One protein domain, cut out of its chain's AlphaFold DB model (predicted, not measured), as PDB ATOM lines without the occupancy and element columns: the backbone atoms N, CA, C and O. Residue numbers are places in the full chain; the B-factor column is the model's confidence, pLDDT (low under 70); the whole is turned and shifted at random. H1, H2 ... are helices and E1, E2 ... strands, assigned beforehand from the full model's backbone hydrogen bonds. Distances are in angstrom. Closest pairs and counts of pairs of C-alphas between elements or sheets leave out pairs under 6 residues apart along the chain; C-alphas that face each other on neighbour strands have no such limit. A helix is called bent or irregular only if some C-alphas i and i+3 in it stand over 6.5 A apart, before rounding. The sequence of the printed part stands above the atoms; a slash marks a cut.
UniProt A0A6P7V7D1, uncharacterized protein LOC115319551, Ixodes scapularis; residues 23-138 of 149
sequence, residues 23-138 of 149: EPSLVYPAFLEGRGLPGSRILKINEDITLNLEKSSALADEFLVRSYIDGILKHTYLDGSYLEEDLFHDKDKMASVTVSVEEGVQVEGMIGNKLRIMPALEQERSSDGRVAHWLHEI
ATOM      1  N   GLU A  23     163.865 221.715 199.990       83.44
ATOM      2  CA  GLU A  23     164.076 220.657 200.972       83.44
ATOM      3  C   GLU A  23     163.280 219.401 200.575       83.44
ATOM      4  O   GLU A  23     162.154 219.528 200.071       83.44
ATOM      5  N   PRO A  24     163.831 218.193 200.797       92.19
ATOM      6  CA  PRO A  24     163.089 216.952 200.639       92.19
ATOM      7  C   PRO A  24     161.763 217.006 201.397       92.19
ATOM      8  O   PRO A  24     161.706 217.397 202.563       92.19
ATOM      9  N   SER A  25     160.687 216.594 200.738       95.62
ATOM     10  CA  SER A  25     159.345 216.583 201.314       95.62
ATOM     11  C   SER A  25     158.848 215.154 201.491       95.62
ATOM     12  O   SER A  25     159.060 214.304 200.626       95.62
ATOM     13  N   LEU A  26     158.192 214.895 202.623       97.50
ATOM     14  CA  LEU A  26     157.545 213.617 202.895       97.50
ATOM     15  C   LEU A  26     156.096 213.673 202.400       97.50
ATOM     16  O   LEU A  26     155.339 214.563 202.790       97.50
ATOM     17  N   VAL A  27     155.710 212.736 201.536       97.88
ATOM     18  CA  VAL A  27     154.384 212.690 200.903       97.88
ATOM     19  C   VAL A  27     153.755 211.300 201.017       97.88
ATOM     20  O   VAL A  27     154.439 210.314 201.273       97.88
ATOM     21  N   TYR A  28     152.437 211.219 200.818       97.94
ATOM     22  CA  TYR A  28     151.656 209.979 200.925       97.94
ATOM     23  C   TYR A  28     150.790 209.796 199.672       97.94
ATOM     24  O   TYR A  28     149.611 210.179 199.678       97.94
ATOM     25  N   PRO A  29     151.368 209.252 198.586       97.62
ATOM     26  CA  PRO A  29     150.700 209.157 197.302       97.62
ATOM     27  C   PRO A  29     149.431 208.307 197.361       97.62
ATOM     28  O   PRO A  29     149.332 207.334 198.109       97.62
ATOM     29  N   ALA A  30     148.456 208.674 196.539       95.88
ATOM     30  CA  ALA A  30     147.234 207.919 196.325       95.88
ATOM     31  C   ALA A  30     147.115 207.559 194.845       95.88
ATOM     32  O   ALA A  30     147.163 208.437 193.979       95.88
ATOM     33  N   PHE A  31     146.941 206.271 194.572       94.81
ATOM     34  CA  PHE A  31     146.791 205.733 193.228       94.81
ATOM     35  C   PHE A  31     145.335 205.330 192.993       94.81
ATOM     36  O   PHE A  31     144.745 204.594 193.783       94.81
ATOM     37  N   LEU A  32     144.745 205.861 191.928       91.75
ATOM     38  CA  LEU A  32     143.348 205.665 191.565       91.75
ATOM     39  C   LEU A  32     143.277 205.070 190.163       91.75
ATOM     40  O   LEU A  32     143.724 205.686 189.196       91.75
ATOM     41  N   GLU A  33     142.653 203.905 190.049       86.38
ATOM     42  CA  GLU A  33     142.368 203.278 188.763       86.38
ATOM     43  C   GLU A  33     140.883 203.424 188.420       86.38
ATOM     44  O   GLU A  33     139.996 203.103 189.220       86.38
ATOM     45  N   GLY A  34     140.595 203.932 187.221       77.88
ATOM     46  CA  GLY A  34     139.229 203.998 186.713       77.88
ATOM     47  C   GLY A  34     138.629 202.597 186.564       77.88
ATOM     48  O   GLY A  34     139.242 201.706 185.990       77.88
ATOM     49  N   ARG A  35     137.385 202.405 187.019       70.31
ATOM     50  CA  ARG A  35     136.650 201.123 186.900       70.31
ATOM     51  C   ARG A  35     136.069 200.872 185.492       70.31
ATOM     52  O   ARG A  35     135.117 200.111 185.356       70.31
ATOM     53  N   GLY A  36     136.562 201.589 184.478       66.94
ATOM     54  CA  GLY A  36     135.975 201.698 183.137       66.94
ATOM     55  C   GLY A  36     136.955 201.317 182.026       66.94
ATOM     56  O   GLY A  36     137.581 200.266 182.099       66.94
ATOM     57  N   LEU A  37     137.062 202.149 180.979       56.47
ATOM     58  CA  LEU A  37     138.010 201.931 179.878       56.47
ATOM     59  C   LEU A  37     139.424 201.659 180.425       56.47
ATOM     60  O   LEU A  37     139.853 202.364 181.344       56.47
ATOM     61  N   PRO A  38     140.160 200.684 179.863       59.88
ATOM     62  CA  PRO A  38     141.542 200.455 180.254       59.88
ATOM     63  C   PRO A  38     142.348 201.718 179.933       59.88
ATOM     64  O   PRO A  38     142.476 202.078 178.766       59.88
ATOM     65  N   GLY A  39     142.858 202.415 180.952       63.12
ATOM     66  CA  GLY A  39     143.871 203.447 180.723       63.12
ATOM     67  C   GLY A  39     143.856 204.677 181.621       63.12
ATOM     68  O   GLY A  39     144.900 205.305 181.721       63.12
ATOM     69  N   SER A  40     142.764 205.040 182.311       72.88
ATOM     70  CA  SER A  40     142.827 206.216 183.202       72.88
ATOM     71  C   SER A  40     143.344 205.829 184.591       72.88
ATOM     72  O   SER A  40     142.578 205.376 185.450       72.88
ATOM     73  N   ARG A  41     144.646 206.008 184.806       91.06
ATOM     74  CA  ARG A  41     145.313 205.864 186.105       91.06
ATOM     75  C   ARG A  41     145.711 207.249 186.597       91.06
ATOM     76  O   ARG A  41     146.363 207.992 185.876       91.06
ATOM     77  N   ILE A  42     145.299 207.616 187.802       95.19
ATOM     78  CA  ILE A  42     145.649 208.903 188.409       95.19
ATOM     79  C   ILE A  42     146.526 208.634 189.619       95.19
ATOM     80  O   ILE A  42     146.151 207.864 190.502       95.19
ATOM     81  N   LEU A  43     147.669 209.309 189.682       97.00
ATOM     82  CA  LEU A  43     148.526 209.312 190.856       97.00
ATOM     83  C   LEU A  43     148.555 210.714 191.464       97.00
ATOM     84  O   LEU A  43     149.180 211.623 190.918       97.00
ATOM     85  N   LYS A  44     147.896 210.889 192.612       97.50
ATOM     86  CA  LYS A  44     148.001 212.116 193.409       97.50
ATOM     87  C   LYS A  44     149.169 211.970 194.375       97.50
ATOM     88  O   LYS A  44     149.115 211.128 195.267       97.50
ATOM     89  N   ILE A  45     150.207 212.782 194.208       97.62
ATOM     90  CA  ILE A  45     151.416 212.739 195.044       97.62
ATOM     91  C   ILE A  45     151.267 213.694 196.228       97.62
ATOM     92  O   ILE A  45     151.480 213.310 197.375       97.62
ATOM     93  N   ASN A  46     150.856 214.929 195.949       95.81
ATOM     94  CA  ASN A  46     150.520 215.951 196.937       95.81
ATOM     95  C   ASN A  46     149.442 216.890 196.353       95.81
ATOM     96  O   ASN A  46     148.777 216.534 195.379       95.81
ATOM     97  N   GLU A  47     149.216 218.058 196.956       95.06
ATOM     98  CA  GLU A  47     148.202 219.009 196.466       95.06
ATOM     99  C   GLU A  47     148.576 219.674 195.132       95.06
ATOM    100  O   GLU A  47     147.688 220.023 194.357       95.06
ATOM    101  N   ASP A  48     149.869 219.783 194.824       95.56
ATOM    102  CA  ASP A  48     150.372 220.480 193.635       95.56
ATOM    103  C   ASP A  48     150.674 219.528 192.466       95.56
ATOM    104  O   ASP A  48     150.714 219.932 191.299       95.56
ATOM    105  N   ILE A  49     150.912 218.249 192.767       97.06
ATOM    106  CA  ILE A  49     151.382 217.246 191.817       97.06
ATOM    107  C   ILE A  49     150.385 216.096 191.751       97.06
ATOM    108  O   ILE A  49     150.261 215.267 192.656       97.06
ATOM    109  N   THR A  50     149.706 216.036 190.611       97.69
ATOM    110  CA  THR A  50     148.886 214.908 190.177       97.69
ATOM    111  C   THR A  50     149.346 214.498 188.782       97.69
ATOM    112  O   THR A  50     149.546 215.370 187.932       97.69
ATOM    113  N   LEU A  51     149.534 213.196 188.578       97.50
ATOM    114  CA  LEU A  51     149.930 212.600 187.305       97.50
ATOM    115  C   LEU A  51     148.751 211.844 186.690       97.50
ATOM    116  O   LEU A  51     148.058 211.098 187.389       97.50
ATOM    117  N   ASN A  52     148.569 212.013 185.386       95.44
ATOM    118  CA  ASN A  52     147.688 211.206 184.556       95.44
ATOM    119  C   ASN A  52     148.550 210.163 183.847       95.44
ATOM    120  O   ASN A  52     149.305 210.475 182.930       95.44
ATOM    121  N   LEU A  53     148.475 208.931 184.330       94.38
ATOM    122  CA  LEU A  53     149.388 207.862 183.968       94.38
ATOM    123  C   LEU A  53     148.854 207.040 182.795       94.38
ATOM    124  O   LEU A  53     147.759 206.479 182.855       94.38
ATOM    125  N   GLU A  54     149.689 206.902 181.771       92.25
ATOM    126  CA  GLU A  54     149.545 205.964 180.661       92.25
ATOM    127  C   GLU A  54     150.560 204.824 180.804       92.25
ATOM    128  O   GLU A  54     151.651 205.001 181.353       92.25
ATOM    129  N   LYS A  55     150.210 203.631 180.309       91.31
ATOM    130  CA  LYS A  55     151.137 202.494 180.294       91.31
ATOM    131  C   LYS A  55     152.297 202.780 179.341       91.31
ATOM    132  O   LYS A  55     152.070 203.210 178.211       91.31
ATOM    133  N   SER A  56     153.526 202.546 179.790       88.94
ATOM    134  CA  SER A  56     154.707 202.664 178.930       88.94
ATOM    135  C   SER A  56     154.866 201.423 178.045       88.94
ATOM    136  O   SER A  56     154.571 200.319 178.489       88.94
ATOM    137  N   SER A  57     155.299 201.632 176.798       85.69
ATOM    138  CA  SER A  57     155.538 200.585 175.785       85.69
ATOM    139  C   SER A  57     156.721 200.953 174.861       85.69
ATOM    140  O   SER A  57     156.652 200.805 173.639       85.69
ATOM    141  N   ALA A  58     157.723 201.635 175.418       79.62
ATOM    142  CA  ALA A  58     158.834 202.246 174.684       79.62
ATOM    143  C   ALA A  58     160.164 201.501 174.866       79.62
ATOM    144  O   ALA A  58     161.180 201.903 174.294       79.62
ATOM    145  N   LEU A  59     160.178 200.462 175.693       81.31
ATOM    146  CA  LEU A  59     161.336 199.647 175.977       81.31
ATOM    147  C   LEU A  59     161.456 198.525 174.923       81.31
ATOM    148  O   LEU A  59     160.465 198.035 174.394       81.31
ATOM    149  N   ALA A  60     162.686 198.160 174.554       83.12
ATOM    150  CA  ALA A  60     162.965 197.012 173.697       83.12
ATOM    151  C   ALA A  60     162.756 195.708 174.474       83.12
ATOM    152  O   ALA A  60     162.925 195.694 175.685       83.12
ATOM    153  N   ASP A  61     162.490 194.599 173.788       85.50
ATOM    154  CA  ASP A  61     162.271 193.307 174.458       85.50
ATOM    155  C   ASP A  61     163.457 192.884 175.349       85.50
ATOM    156  O   ASP A  61     163.262 192.280 176.397       85.50
ATOM    157  N   GLU A  62     164.693 193.245 174.983       87.50
ATOM    158  CA  GLU A  62     165.895 192.934 175.761       87.50
ATOM    159  C   GLU A  62     166.876 194.117 175.806       87.50
ATOM    160  O   GLU A  62     167.183 194.741 174.785       87.50
ATOM    161  N   PHE A  63     167.432 194.389 176.992       86.75
ATOM    162  CA  PHE A  63     168.489 195.380 177.211       86.75
ATOM    163  C   PHE A  63     169.725 194.766 177.846       86.75
ATOM    164  O   PHE A  63     169.637 194.064 178.849       86.75
ATOM    165  N   LEU A  64     170.900 195.142 177.339       89.75
ATOM    166  CA  LEU A  64     172.170 194.871 178.001       89.75
ATOM    167  C   LEU A  64     172.577 196.057 178.881       89.75
ATOM    168  O   LEU A  64     173.024 197.091 178.384       89.75
ATOM    169  N   VAL A  65     172.513 195.870 180.196       89.06
ATOM    170  CA  VAL A  65     173.112 196.783 181.169       89.06
ATOM    171  C   VAL A  65     174.544 196.345 181.447       89.06
ATOM    172  O   VAL A  65     174.806 195.203 181.830       89.06
ATOM    173  N   ARG A  66     175.482 197.275 181.264       92.88
ATOM    174  CA  ARG A  66     176.886 197.104 181.639       92.88
ATOM    175  C   ARG A  66     177.176 197.958 182.859       92.88
ATOM    176  O   ARG A  66     177.053 199.177 182.791       92.88
ATOM    177  N   SER A  67     177.551 197.328 183.962       90.44
ATOM    178  CA  SER A  67     177.895 198.021 185.202       90.44
ATOM    179  C   SER A  67     179.188 197.474 185.783       90.44
ATOM    180  O   SER A  67     179.574 196.343 185.503       90.44
ATOM    181  N   TYR A  68     179.866 198.280 186.593       93.25
ATOM    182  CA  TYR A  68     180.985 197.816 187.401       93.25
ATOM    183  C   TYR A  68     180.493 197.617 188.826       93.25
ATOM    184  O   TYR A  68     180.011 198.558 189.452       93.25
ATOM    185  N   ILE A  69     180.601 196.391 189.330       89.00
ATOM    186  CA  ILE A  69     180.328 196.070 190.733       89.00
ATOM    187  C   ILE A  69     181.653 195.608 191.318       89.00
ATOM    188  O   ILE A  69     182.262 194.678 190.791       89.00
ATOM    189  N   ASP A  70     182.138 196.321 192.334       92.12
ATOM    190  CA  ASP A  70     183.450 196.085 192.949       92.12
ATOM    191  C   ASP A  70     184.607 196.053 191.926       92.12
ATOM    192  O   ASP A  70     185.531 195.246 192.012       92.12
ATOM    193  N   GLY A  71     184.541 196.924 190.911       91.19
ATOM    194  CA  GLY A  71     185.550 197.032 189.849       91.19
ATOM    195  C   GLY A  71     185.481 195.944 188.768       91.19
ATOM    196  O   GLY A  71     186.263 195.979 187.822       91.19
ATOM    197  N   ILE A  72     184.532 195.008 188.853       93.12
ATOM    198  CA  ILE A  72     184.335 193.947 187.861       93.12
ATOM    199  C   ILE A  72     183.228 194.356 186.889       93.12
ATOM    200  O   ILE A  72     182.111 194.660 187.310       93.12
ATOM    201  N   LEU A  73     183.524 194.315 185.583       93.50
ATOM    202  CA  LEU A  73     182.521 194.525 184.541       93.50
ATOM    203  C   LEU A  73     181.493 193.390 184.577       93.50
ATOM    204  O   LEU A  73     181.812 192.226 184.326       93.50
ATOM    205  N   LYS A  74     180.243 193.749 184.846       94.75
ATOM    206  CA  LYS A  74     179.090 192.863 184.837       94.75
ATOM    207  C   LYS A  74     178.194 193.196 183.652       94.75
ATOM    208  O   LYS A  74     177.879 194.357 183.393       94.75
ATOM    209  N   HIS A  75     177.776 192.153 182.945       93.62
ATOM    210  CA  HIS A  75     176.763 192.213 181.900       93.62
ATOM    211  C   HIS A  75     175.460 191.635 182.450       93.62
ATOM    212  O   HIS A  75     175.434 190.480 182.874       93.62
ATOM    213  N   THR A  76     174.396 192.430 182.434       89.00
ATOM    214  CA  THR A  76     173.060 192.019 182.865       89.00
ATOM    215  C   THR A  76     172.104 192.208 181.698       89.00
ATOM    216  O   THR A  76     171.917 193.335 181.245       89.00
ATOM    217  N   TYR A  77     171.519 191.115 181.213       88.94
ATOM    218  CA  TYR A  77     170.417 191.170 180.260       88.94
ATOM    219  C   TYR A  77     169.111 191.335 181.038       88.94
ATOM    220  O   TYR A  77     168.872 190.595 181.993       88.94
ATOM    221  N   LEU A  78     168.320 192.339 180.675       86.62
ATOM    222  CA  LEU A  78     167.026 192.643 181.276       86.62
ATOM    223  C   LEU A  78     165.941 192.509 180.216       86.62
ATOM    224  O   LEU A  78     166.095 193.048 179.122       86.62
ATOM    225  N   ASP A  79     164.854 191.830 180.567       87.44
ATOM    226  CA  ASP A  79     163.647 191.763 179.749       87.44
ATOM    227  C   ASP A  79     162.885 193.087 179.881       87.44
ATOM    228  O   ASP A  79     162.459 193.469 180.977       87.44
ATOM    229  N   GLY A  80     162.760 193.823 178.780       83.19
ATOM    230  CA  GLY A  80     162.075 195.108 178.787       83.19
ATOM    231  C   GLY A  80     160.577 194.980 179.002       83.19
ATOM    232  O   GLY A  80     160.003 195.854 179.642       83.19
ATOM    233  N   SER A  81     159.958 193.879 178.566       84.62
ATOM    234  CA  SER A  81     158.526 193.655 178.773       84.62
ATOM    235  C   SER A  81     158.194 193.540 180.262       84.62
ATOM    236  O   SER A  81     157.226 194.141 180.723       84.62
ATOM    237  N   TYR A  82     159.070 192.885 181.033       84.56
ATOM    238  CA  TYR A  82     158.957 192.808 182.489       84.56
ATOM    239  C   TYR A  82     159.107 194.184 183.152       84.56
ATOM    240  O   TYR A  82     158.346 194.540 184.047       84.56
ATOM    241  N   LEU A  83     160.054 195.005 182.685       80.06
ATOM    242  CA  LEU A  83     160.213 196.377 183.187       80.06
ATOM    243  C   LEU A  83     158.998 197.256 182.864       80.06
ATOM    244  O   LEU A  83     158.691 198.181 183.614       80.06
ATOM    245  N   GLU A  84     158.302 196.977 181.763       87.56
ATOM    246  CA  GLU A  84     157.103 197.706 181.374       87.56
ATOM    247  C   GLU A  84     155.873 197.337 182.198       87.56
ATOM    248  O   GLU A  84     154.984 198.181 182.289       87.56
ATOM    249  N   GLU A  85     155.808 196.165 182.841       87.31
ATOM    250  CA  GLU A  85     154.616 195.662 183.557       87.31
ATOM    251  C   GLU A  85     154.061 196.634 184.597       87.31
ATOM    252  O   GLU A  85     152.840 196.803 184.685       87.31
ATOM    253  N   ASP A  86     154.939 197.400 185.246       90.19
ATOM    254  CA  ASP A  86     154.593 198.392 186.272       90.19
ATOM    255  C   ASP A  86     155.050 199.816 185.924       90.19
ATOM    256  O   ASP A  86     154.806 200.748 186.689       90.19
ATOM    257  N   LEU A  87     155.655 200.017 184.745       93.12
ATOM    258  CA  LEU A  87     156.089 201.332 184.280       93.12
ATOM    259  C   LEU A  87     154.934 202.145 183.683       93.12
ATOM    260  O   LEU A  87     154.136 201.669 182.863       93.12
ATOM    261  N   PHE A  88     154.886 203.409 184.083       94.25
ATOM    262  CA  PHE A  88     153.915 204.405 183.659       94.25
ATOM    263  C   PHE A  88     154.595 205.703 183.266       94.25
ATOM    264  O   PHE A  88     155.659 206.038 183.787       94.25
ATOM    265  N   HIS A  89     153.940 206.473 182.402       95.12
ATOM    266  CA  HIS A  89     154.378 207.820 182.067       95.12
ATOM    267  C   HIS A  89     153.224 208.823 182.051       95.12
ATOM    268  O   HIS A  89     152.079 208.475 181.777       95.12
ATOM    269  N   ASP A  90     153.557 210.084 182.313       95.94
ATOM    270  CA  ASP A  90     152.704 211.248 182.065       95.94
ATOM    271  C   ASP A  90     153.491 212.193 181.152       95.94
ATOM    272  O   ASP A  90     154.519 212.754 181.551       95.94
ATOM    273  N   LYS A  91     153.037 212.332 179.902       94.19
ATOM    274  CA  LYS A  91     153.734 213.130 178.882       94.19
ATOM    275  C   LYS A  91     153.731 214.618 179.225       94.19
ATOM    276  O   LYS A  91     154.750 215.281 179.044       94.19
ATOM    277  N   ASP A  92     152.623 215.124 179.759       95.81
ATOM    278  CA  ASP A  92     152.437 216.547 180.055       95.81
ATOM    279  C   ASP A  92     153.305 216.987 181.235       95.81
ATOM    280  O   ASP A  92     153.813 218.110 181.278       95.81
ATOM    281  N   LYS A  93     153.501 216.086 182.200       96.75
ATOM    282  CA  LYS A  93     154.362 216.307 183.366       96.75
ATOM    283  C   LYS A  93     155.799 215.841 183.156       96.75
ATOM    284  O   LYS A  93     156.615 216.030 184.058       96.75
ATOM    285  N   MET A  94     156.117 215.264 181.992       96.69
ATOM    286  CA  MET A  94     157.406 214.622 181.702       96.69
ATOM    287  C   MET A  94     157.810 213.663 182.833       96.69
ATOM    288  O   MET A  94     158.928 213.719 183.342       96.69
ATOM    289  N   ALA A  95     156.860 212.850 183.295       97.12
ATOM    290  CA  ALA A  95     157.063 211.931 184.403       97.12
ATOM    291  C   ALA A  95     157.150 210.488 183.906       97.12
ATOM    292  O   ALA A  95     156.448 210.102 182.971       97.12
ATOM    293  N   SER A  96     157.987 209.697 184.568       96.00
ATOM    294  CA  SER A  96     158.114 208.256 184.368       96.00
ATOM    295  C   SER A  96     158.254 207.607 185.736       96.00
ATOM    296  O   SER A  96     159.219 207.888 186.450       96.00
ATOM    297  N   VAL A  97     157.285 206.775 186.106       96.69
ATOM    298  CA  VAL A  97     157.197 206.162 187.436       96.69
ATOM    299  C   VAL A  97     156.811 204.694 187.341       96.69
ATOM    300  O   VAL A  97     155.982 204.315 186.518       96.69
ATOM    301  N   THR A  98     157.384 203.882 188.217       95.31
ATOM    302  CA  THR A  98     156.918 202.529 188.506       95.31
ATOM    303  C   THR A  98     155.954 202.592 189.682       95.31
ATOM    304  O   THR A  98     156.222 203.299 190.656       95.31
ATOM    305  N   VAL A  99     154.829 201.879 189.597       95.25
ATOM    306  CA  VAL A  99     153.825 201.823 190.669       95.25
ATOM    307  C   VAL A  99     153.563 200.374 191.057       95.25
ATOM    308  O   VAL A  99     153.072 199.610 190.236       95.25
ATOM    309  N   SER A 100     153.820 200.031 192.319       93.69
ATOM    310  CA  SER A 100     153.434 198.752 192.924       93.69
ATOM    311  C   SER A 100     152.338 198.971 193.967       93.69
ATOM    312  O   SER A 100     152.317 199.991 194.659       93.69
ATOM    313  N   VAL A 101     151.400 198.028 194.071       92.25
ATOM    314  CA  VAL A 101     150.252 198.097 194.996       92.25
ATOM    315  C   VAL A 101     150.168 196.906 195.955       92.25
ATOM    316  O   VAL A 101     149.213 196.821 196.727       92.25
ATOM    317  N   GLU A 102     151.150 196.001 195.935       89.38
ATOM    318  CA  GLU A 102     151.120 194.747 196.705       89.38
ATOM    319  C   GLU A 102     151.108 194.986 198.221       89.38
ATOM    320  O   GLU A 102     150.288 194.420 198.942       89.38
ATOM    321  N   GLU A 103     151.966 195.886 198.709       89.62
ATOM    322  CA  GLU A 103     152.095 196.216 200.136       89.62
ATOM    323  C   GLU A 103     151.649 197.655 200.440       89.62
ATOM    324  O   GLU A 103     152.175 198.343 201.323       89.62
ATOM    325  N   GLY A 104     150.643 198.121 199.703       92.50
ATOM    326  CA  GLY A 104     150.265 199.528 199.624       92.50
ATOM    327  C   GLY A 104     150.910 200.214 198.423       92.50
ATOM    328  O   GLY A 104     151.778 199.654 197.762       92.50
ATOM    329  N   VAL A 105     150.450 201.431 198.127       95.81
ATOM    330  CA  VAL A 105     150.918 202.198 196.965       95.81
ATOM    331  C   VAL A 105     152.370 202.602 197.180       95.81
ATOM    332  O   VAL A 105     152.646 203.437 198.040       95.81
ATOM    333  N   GLN A 106     153.269 202.020 196.395       97.38
ATOM    334  CA  GLN A 106     154.684 202.357 196.331       97.38
ATOM    335  C   GLN A 106     155.003 202.899 194.944       97.38
ATOM    336  O   GLN A 106     154.635 202.298 193.934       97.38
ATOM    337  N   VAL A 107     155.664 204.048 194.902       97.75
ATOM    338  CA  VAL A 107     155.981 204.764 193.672       97.75
ATOM    339  C   VAL A 107     157.451 205.119 193.665       97.75
ATOM    340  O   VAL A 107     157.949 205.775 194.579       97.75
ATOM    341  N   GLU A 108     158.123 204.761 192.582       97.50
ATOM    342  CA  GLU A 108     159.487 205.188 192.323       97.50
ATOM    343  C   GLU A 108     159.593 205.798 190.930       97.50
ATOM    344  O   GLU A 108     159.062 205.252 189.966       97.50
ATOM    345  N   GLY A 109     160.286 206.927 190.801       96.94
ATOM    346  CA  GLY A 109     160.606 207.476 189.488       96.94
ATOM    347  C   GLY A 109     160.859 208.972 189.477       96.94
ATOM    348  O   GLY A 109     161.134 209.592 190.505       96.94
ATOM    349  N   MET A 110     160.777 209.541 188.280       97.31
ATOM    350  CA  MET A 110     161.080 210.940 187.995       97.31
ATOM    351  C   MET A 110     159.815 211.696 187.594       97.31
ATOM    352  O   MET A 110     158.954 211.169 186.890       97.31
ATOM    353  N   ILE A 111     159.726 212.949 188.028       97.25
ATOM    354  CA  ILE A 111     158.651 213.888 187.723       97.25
ATOM    355  C   ILE A 111     159.308 215.151 187.175       97.25
ATOM    356  O   ILE A 111     160.008 215.879 187.885       97.25
ATOM    357  N   GLY A 112     159.107 215.415 185.890       95.06
ATOM    358  CA  GLY A 112     159.868 216.445 185.206       95.06
ATOM    359  C   GLY A 112     161.357 216.102 185.147       95.06
ATOM    360  O   GLY A 112     161.767 214.946 185.131       95.06
ATOM    361  N   ASN A 113     162.190 217.136 185.109       91.25
ATOM    362  CA  ASN A 113     163.629 216.986 184.898       91.25
ATOM    363  C   ASN A 113     164.438 216.737 186.178       91.25
ATOM    364  O   ASN A 113     165.555 216.237 186.089       91.25
ATOM    365  N   LYS A 114     163.921 217.127 187.347       92.50
ATOM    366  CA  LYS A 114     164.719 217.189 188.581       92.50
ATOM    367  C   LYS A 114     164.057 216.572 189.793       92.50
ATOM    368  O   LYS A 114     164.742 216.384 190.782       92.50
ATOM    369  N   LEU A 115     162.765 216.276 189.770       95.94
ATOM    370  CA  LEU A 115     162.084 215.807 190.969       95.94
ATOM    371  C   LEU A 115     162.029 214.280 190.965       95.94
ATOM    372  O   LEU A 115     161.510 213.686 190.024       95.94
ATOM    373  N   ARG A 116     162.550 213.648 192.015       97.19
ATOM    374  CA  ARG A 116     162.492 212.199 192.209       97.19
ATOM    375  C   ARG A 116     161.528 211.870 193.339       97.19
ATOM    376  O   ARG A 116     161.539 212.534 194.375       97.19
ATOM    377  N   ILE A 117     160.723 210.833 193.130       98.38
ATOM    378  CA  ILE A 117     159.900 210.195 194.158       98.38
ATOM    379  C   ILE A 117     160.432 208.788 194.439       98.38
ATOM    380  O   ILE A 117     160.808 208.076 193.506       98.38
ATOM    381  N   MET A 118     160.484 208.393 195.711       97.75
ATOM    382  CA  MET A 118     160.801 207.019 196.116       97.75
ATOM    383  C   MET A 118     160.132 206.660 197.449       97.75
ATOM    384  O   MET A 118     159.869 207.568 198.247       97.75
ATOM    385  N   PRO A 119     159.889 205.370 197.733       97.88
ATOM    386  CA  PRO A 119     159.375 204.939 199.029       97.88
ATOM    387  C   PRO A 119     160.326 205.315 200.174       97.88
ATOM    388  O   PRO A 119     161.539 205.144 200.072       97.88
ATOM    389  N   ALA A 120     159.761 205.803 201.276       97.31
ATOM    390  CA  ALA A 120     160.455 206.128 202.520       97.31
ATOM    391  C   ALA A 120     160.086 205.078 203.579       97.31
ATOM    392  O   ALA A 120     159.303 205.340 204.493       97.31
ATOM    393  N   LEU A 121     160.570 203.845 203.395       94.75
ATOM    394  CA  LEU A 121     160.161 202.677 204.190       94.75
ATOM    395  C   LEU A 121     160.553 202.777 205.672       94.75
ATOM    396  O   LEU A 121     160.005 202.068 206.511       94.75
ATOM    397  N   GLU A 122     161.502 203.650 205.992       95.62
ATOM    398  CA  GLU A 122     161.925 203.963 207.350       95.62
ATOM    399  C   GLU A 122     160.989 204.942 208.075       95.62
ATOM    400  O   GLU A 122     161.086 205.090 209.294       95.62
ATOM    401  N   GLN A 123     160.093 205.612 207.343       97.25
ATOM    402  CA  GLN A 123     159.121 206.547 207.902       97.25
ATOM    403  C   GLN A 123     157.818 205.839 208.265       97.25
ATOM    404  O   GLN A 123     157.432 204.826 207.675       97.25
ATOM    405  N   GLU A 124     157.102 206.402 209.238       96.06
ATOM    406  CA  GLU A 124     155.807 205.864 209.631       96.06
ATOM    407  C   GLU A 124     154.791 206.011 208.490       96.06
ATOM    408  O   GLU A 124     154.709 207.039 207.799       96.06
ATOM    409  N   ARG A 125     153.980 204.964 208.308       95.94
ATOM    410  CA  ARG A 125     152.790 205.040 207.462       95.94
ATOM    411  C   ARG A 125     151.856 206.128 207.992       95.94
ATOM    412  O   ARG A 125     151.841 206.443 209.177       95.94
ATOM    413  N   SER A 126     151.038 206.688 207.114       96.06
ATOM    414  CA  SER A 126     149.989 207.605 207.550       96.06
ATOM    415  C   SER A 126     148.966 206.886 208.439       96.06
ATOM    416  O   SER A 126     148.878 205.656 208.455       96.06
ATOM    417  N   SER A 127     148.118 207.648 209.133       95.31
ATOM    418  CA  SER A 127     147.054 207.091 209.982       95.31
ATOM    419  C   SER A 127     146.058 206.198 209.229       95.31
ATOM    420  O   SER A 127     145.424 205.339 209.832       95.31
ATOM    421  N   ASP A 128     145.901 206.407 207.920       93.31
ATOM    422  CA  ASP A 128     145.094 205.584 207.010       93.31
ATOM    423  C   ASP A 128     145.902 204.469 206.313       93.31
ATOM    424  O   ASP A 128     145.396 203.804 205.414       93.31
ATOM    425  N   GLY A 129     147.148 204.235 206.737       94.06
ATOM    426  CA  GLY A 129     147.980 203.108 206.312       94.06
ATOM    427  C   GLY A 129     148.743 203.300 204.998       94.06
ATOM    428  O   GLY A 129     149.309 202.325 204.489       94.06
ATOM    429  N   ARG A 130     148.793 204.520 204.442       96.31
ATOM    430  CA  ARG A 130     149.543 204.816 203.210       96.31
ATOM    431  C   ARG A 130     151.043 204.833 203.475       96.31
ATOM    432  O   ARG A 130     151.501 205.303 204.516       96.31
ATOM    433  N   VAL A 131     151.800 204.333 202.504       97.88
ATOM    434  CA  VAL A 131     153.264 204.299 202.546       97.88
ATOM    435  C   VAL A 131     153.811 205.706 202.306       97.88
ATOM    436  O   VAL A 131     153.385 206.405 201.383       97.88
ATOM    437  N   ALA A 132     154.742 206.129 203.156       98.12
ATOM    438  CA  ALA A 132     155.412 207.413 203.027       98.12
ATOM    439  C   ALA A 132     156.416 207.393 201.866       98.12
ATOM    440  O   ALA A 132     156.995 206.355 201.553       98.12
ATOM    441  N   HIS A 133     156.618 208.540 201.228       98.50
ATOM    442  CA  HIS A 133     157.541 208.707 200.110       98.50
ATOM    443  C   HIS A 133     158.364 209.974 200.279       98.50
ATOM    444  O   HIS A 133     157.834 211.013 200.679       98.50
ATOM    445  N   TRP A 134     159.636 209.905 199.901       97.81
ATOM    446  CA  TRP A 134     160.465 211.087 199.730       97.81
ATOM    447  C   TRP A 134     160.243 211.669 198.346       97.81
ATOM    448  O   TRP A 134     160.344 210.964 197.344       97.81
ATOM    449  N   LEU A 135     159.980 212.969 198.303       97.56
ATOM    450  CA  LEU A 135     159.894 213.767 197.096       97.56
ATOM    451  C   LEU A 135     160.931 214.883 197.190       97.56
ATOM    452  O   LEU A 135     160.789 215.804 198.000       97.56
ATOM    453  N   HIS A 136     161.985 214.790 196.387       95.06
ATOM    454  CA  HIS A 136     163.114 215.710 196.469       95.06
ATOM    455  C   HIS A 136     163.694 216.020 195.096       95.06
ATOM    456  O   HIS A 136     163.548 215.251 194.144       95.06
ATOM    457  N   GLU A 137     164.372 217.158 194.994       94.25
ATOM    458  CA  GLU A 137     165.120 217.486 193.789       94.25
ATOM    459  C   GLU A 137     166.433 216.691 193.757       94.25
ATOM    460  O   GLU A 137     167.125 216.546 194.769       94.25
ATOM    461  N   ILE A 138     166.778 216.147 192.594       89.75
ATOM    462  CA  ILE A 138     168.106 215.633 192.296       89.75
ATOM    463  C   ILE A 138     168.918 216.758 191.657       89.75
ATOM    464  O   ILE A 138     168.432 217.514 190.816       89.75
TER     465      ILE A 138
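What this domain is: This is residues 23 to 138 of the 149 residues of the protein "uncharacterized protein LOC115319551" of Ixodes scapularis (UniProt A0A6P7V7D1). One long sheet curls round like part of a barrel, nearly closed by the chain passing from one edge strand, E1, to the other, E2; from between E4 and E7 the hairpin of E5 and E6 reaches far out as an arm, with H1 at its base and residues 68 to 73 standing free at its tip. The sheet has the order E1, E11, E10, E9, E8, E7, E4, E3, E2, all antiparallel. The printed part has 116 residues, with named elements E1 to E6, H1 and E7 to E11 in chain order, mostly strand. It is only just compact, close to loose, with a radius of gyration of the C-alphas of 15.7 A and spans of 45 by 36 by 27 A.

Where its parts are: E1, residues 25 to 27, begins at C-alpha 25 (159.345, 216.583, 201.314) and runs on into E2, residues 30 to 33, at 43 degrees. E3 is residues 41 to 44, and E4 is residues 50 to 55, 16.0 A long. E5, residues 62 to 69, measures 21.0 A, and E6, residues 72 to 79, 22.3 A; C-alpha 72 is at (184.335, 193.947, 187.861). H1 is residues 80 to 84, 6.2 A long. E7 is residues 87 to 90, E8 95 to 100, 16.1 A long, E9 106 to 111, 14.9 A long, and E10 115 to 119. E11, residues 133 to 137, ends at C-alpha 137 (165.120, 217.486, 193.789).

How they stand to each other: The large sheet is a folded sheet, bent back on itself: E1, E11, E10, E9 and E8 face E4, E3 and E2, with E7 as the hinge. E1 is antiparallel to E11, with N 25 and O 135 2.9 A apart. E7 to E11 form a meander, each strand the antiparallel neighbour of the one before, with N 134 and O 118 at 2.9 A, N 111 and O 115 at 2.8 A, N 98 and O 108 at 2.8 A, and N 88 and O 97 at 2.8 A. E2, E3 and E4 form another, with N 32 and O 42 at 2.8 A and N 51 and O 43 at 2.8 A. E4 pairs staggered, with E3 over residues 50 to 53 and with E7 over 54 to 55, where N 54 and O 89 are 2.9 A apart. In the hairpin of E5 and E6, N 65 and O 76 are 2.8 A apart. E6 is apart from E7. H1 is only just not on the large sheet, with 4 pairs of C-alphas within 10 A; its one O i to N i+4 pair is within hydrogen-bond range.

The domain as a whole: The C-alphas farthest apart, those of Gly 36 and Gly 71, are 50.2 A apart. The printed part has no cut. The link from E10 to E11, residues 120 to 132, is long. Mean pLDDT of the printed part is 91.6; residues 36 to 39 are under 70.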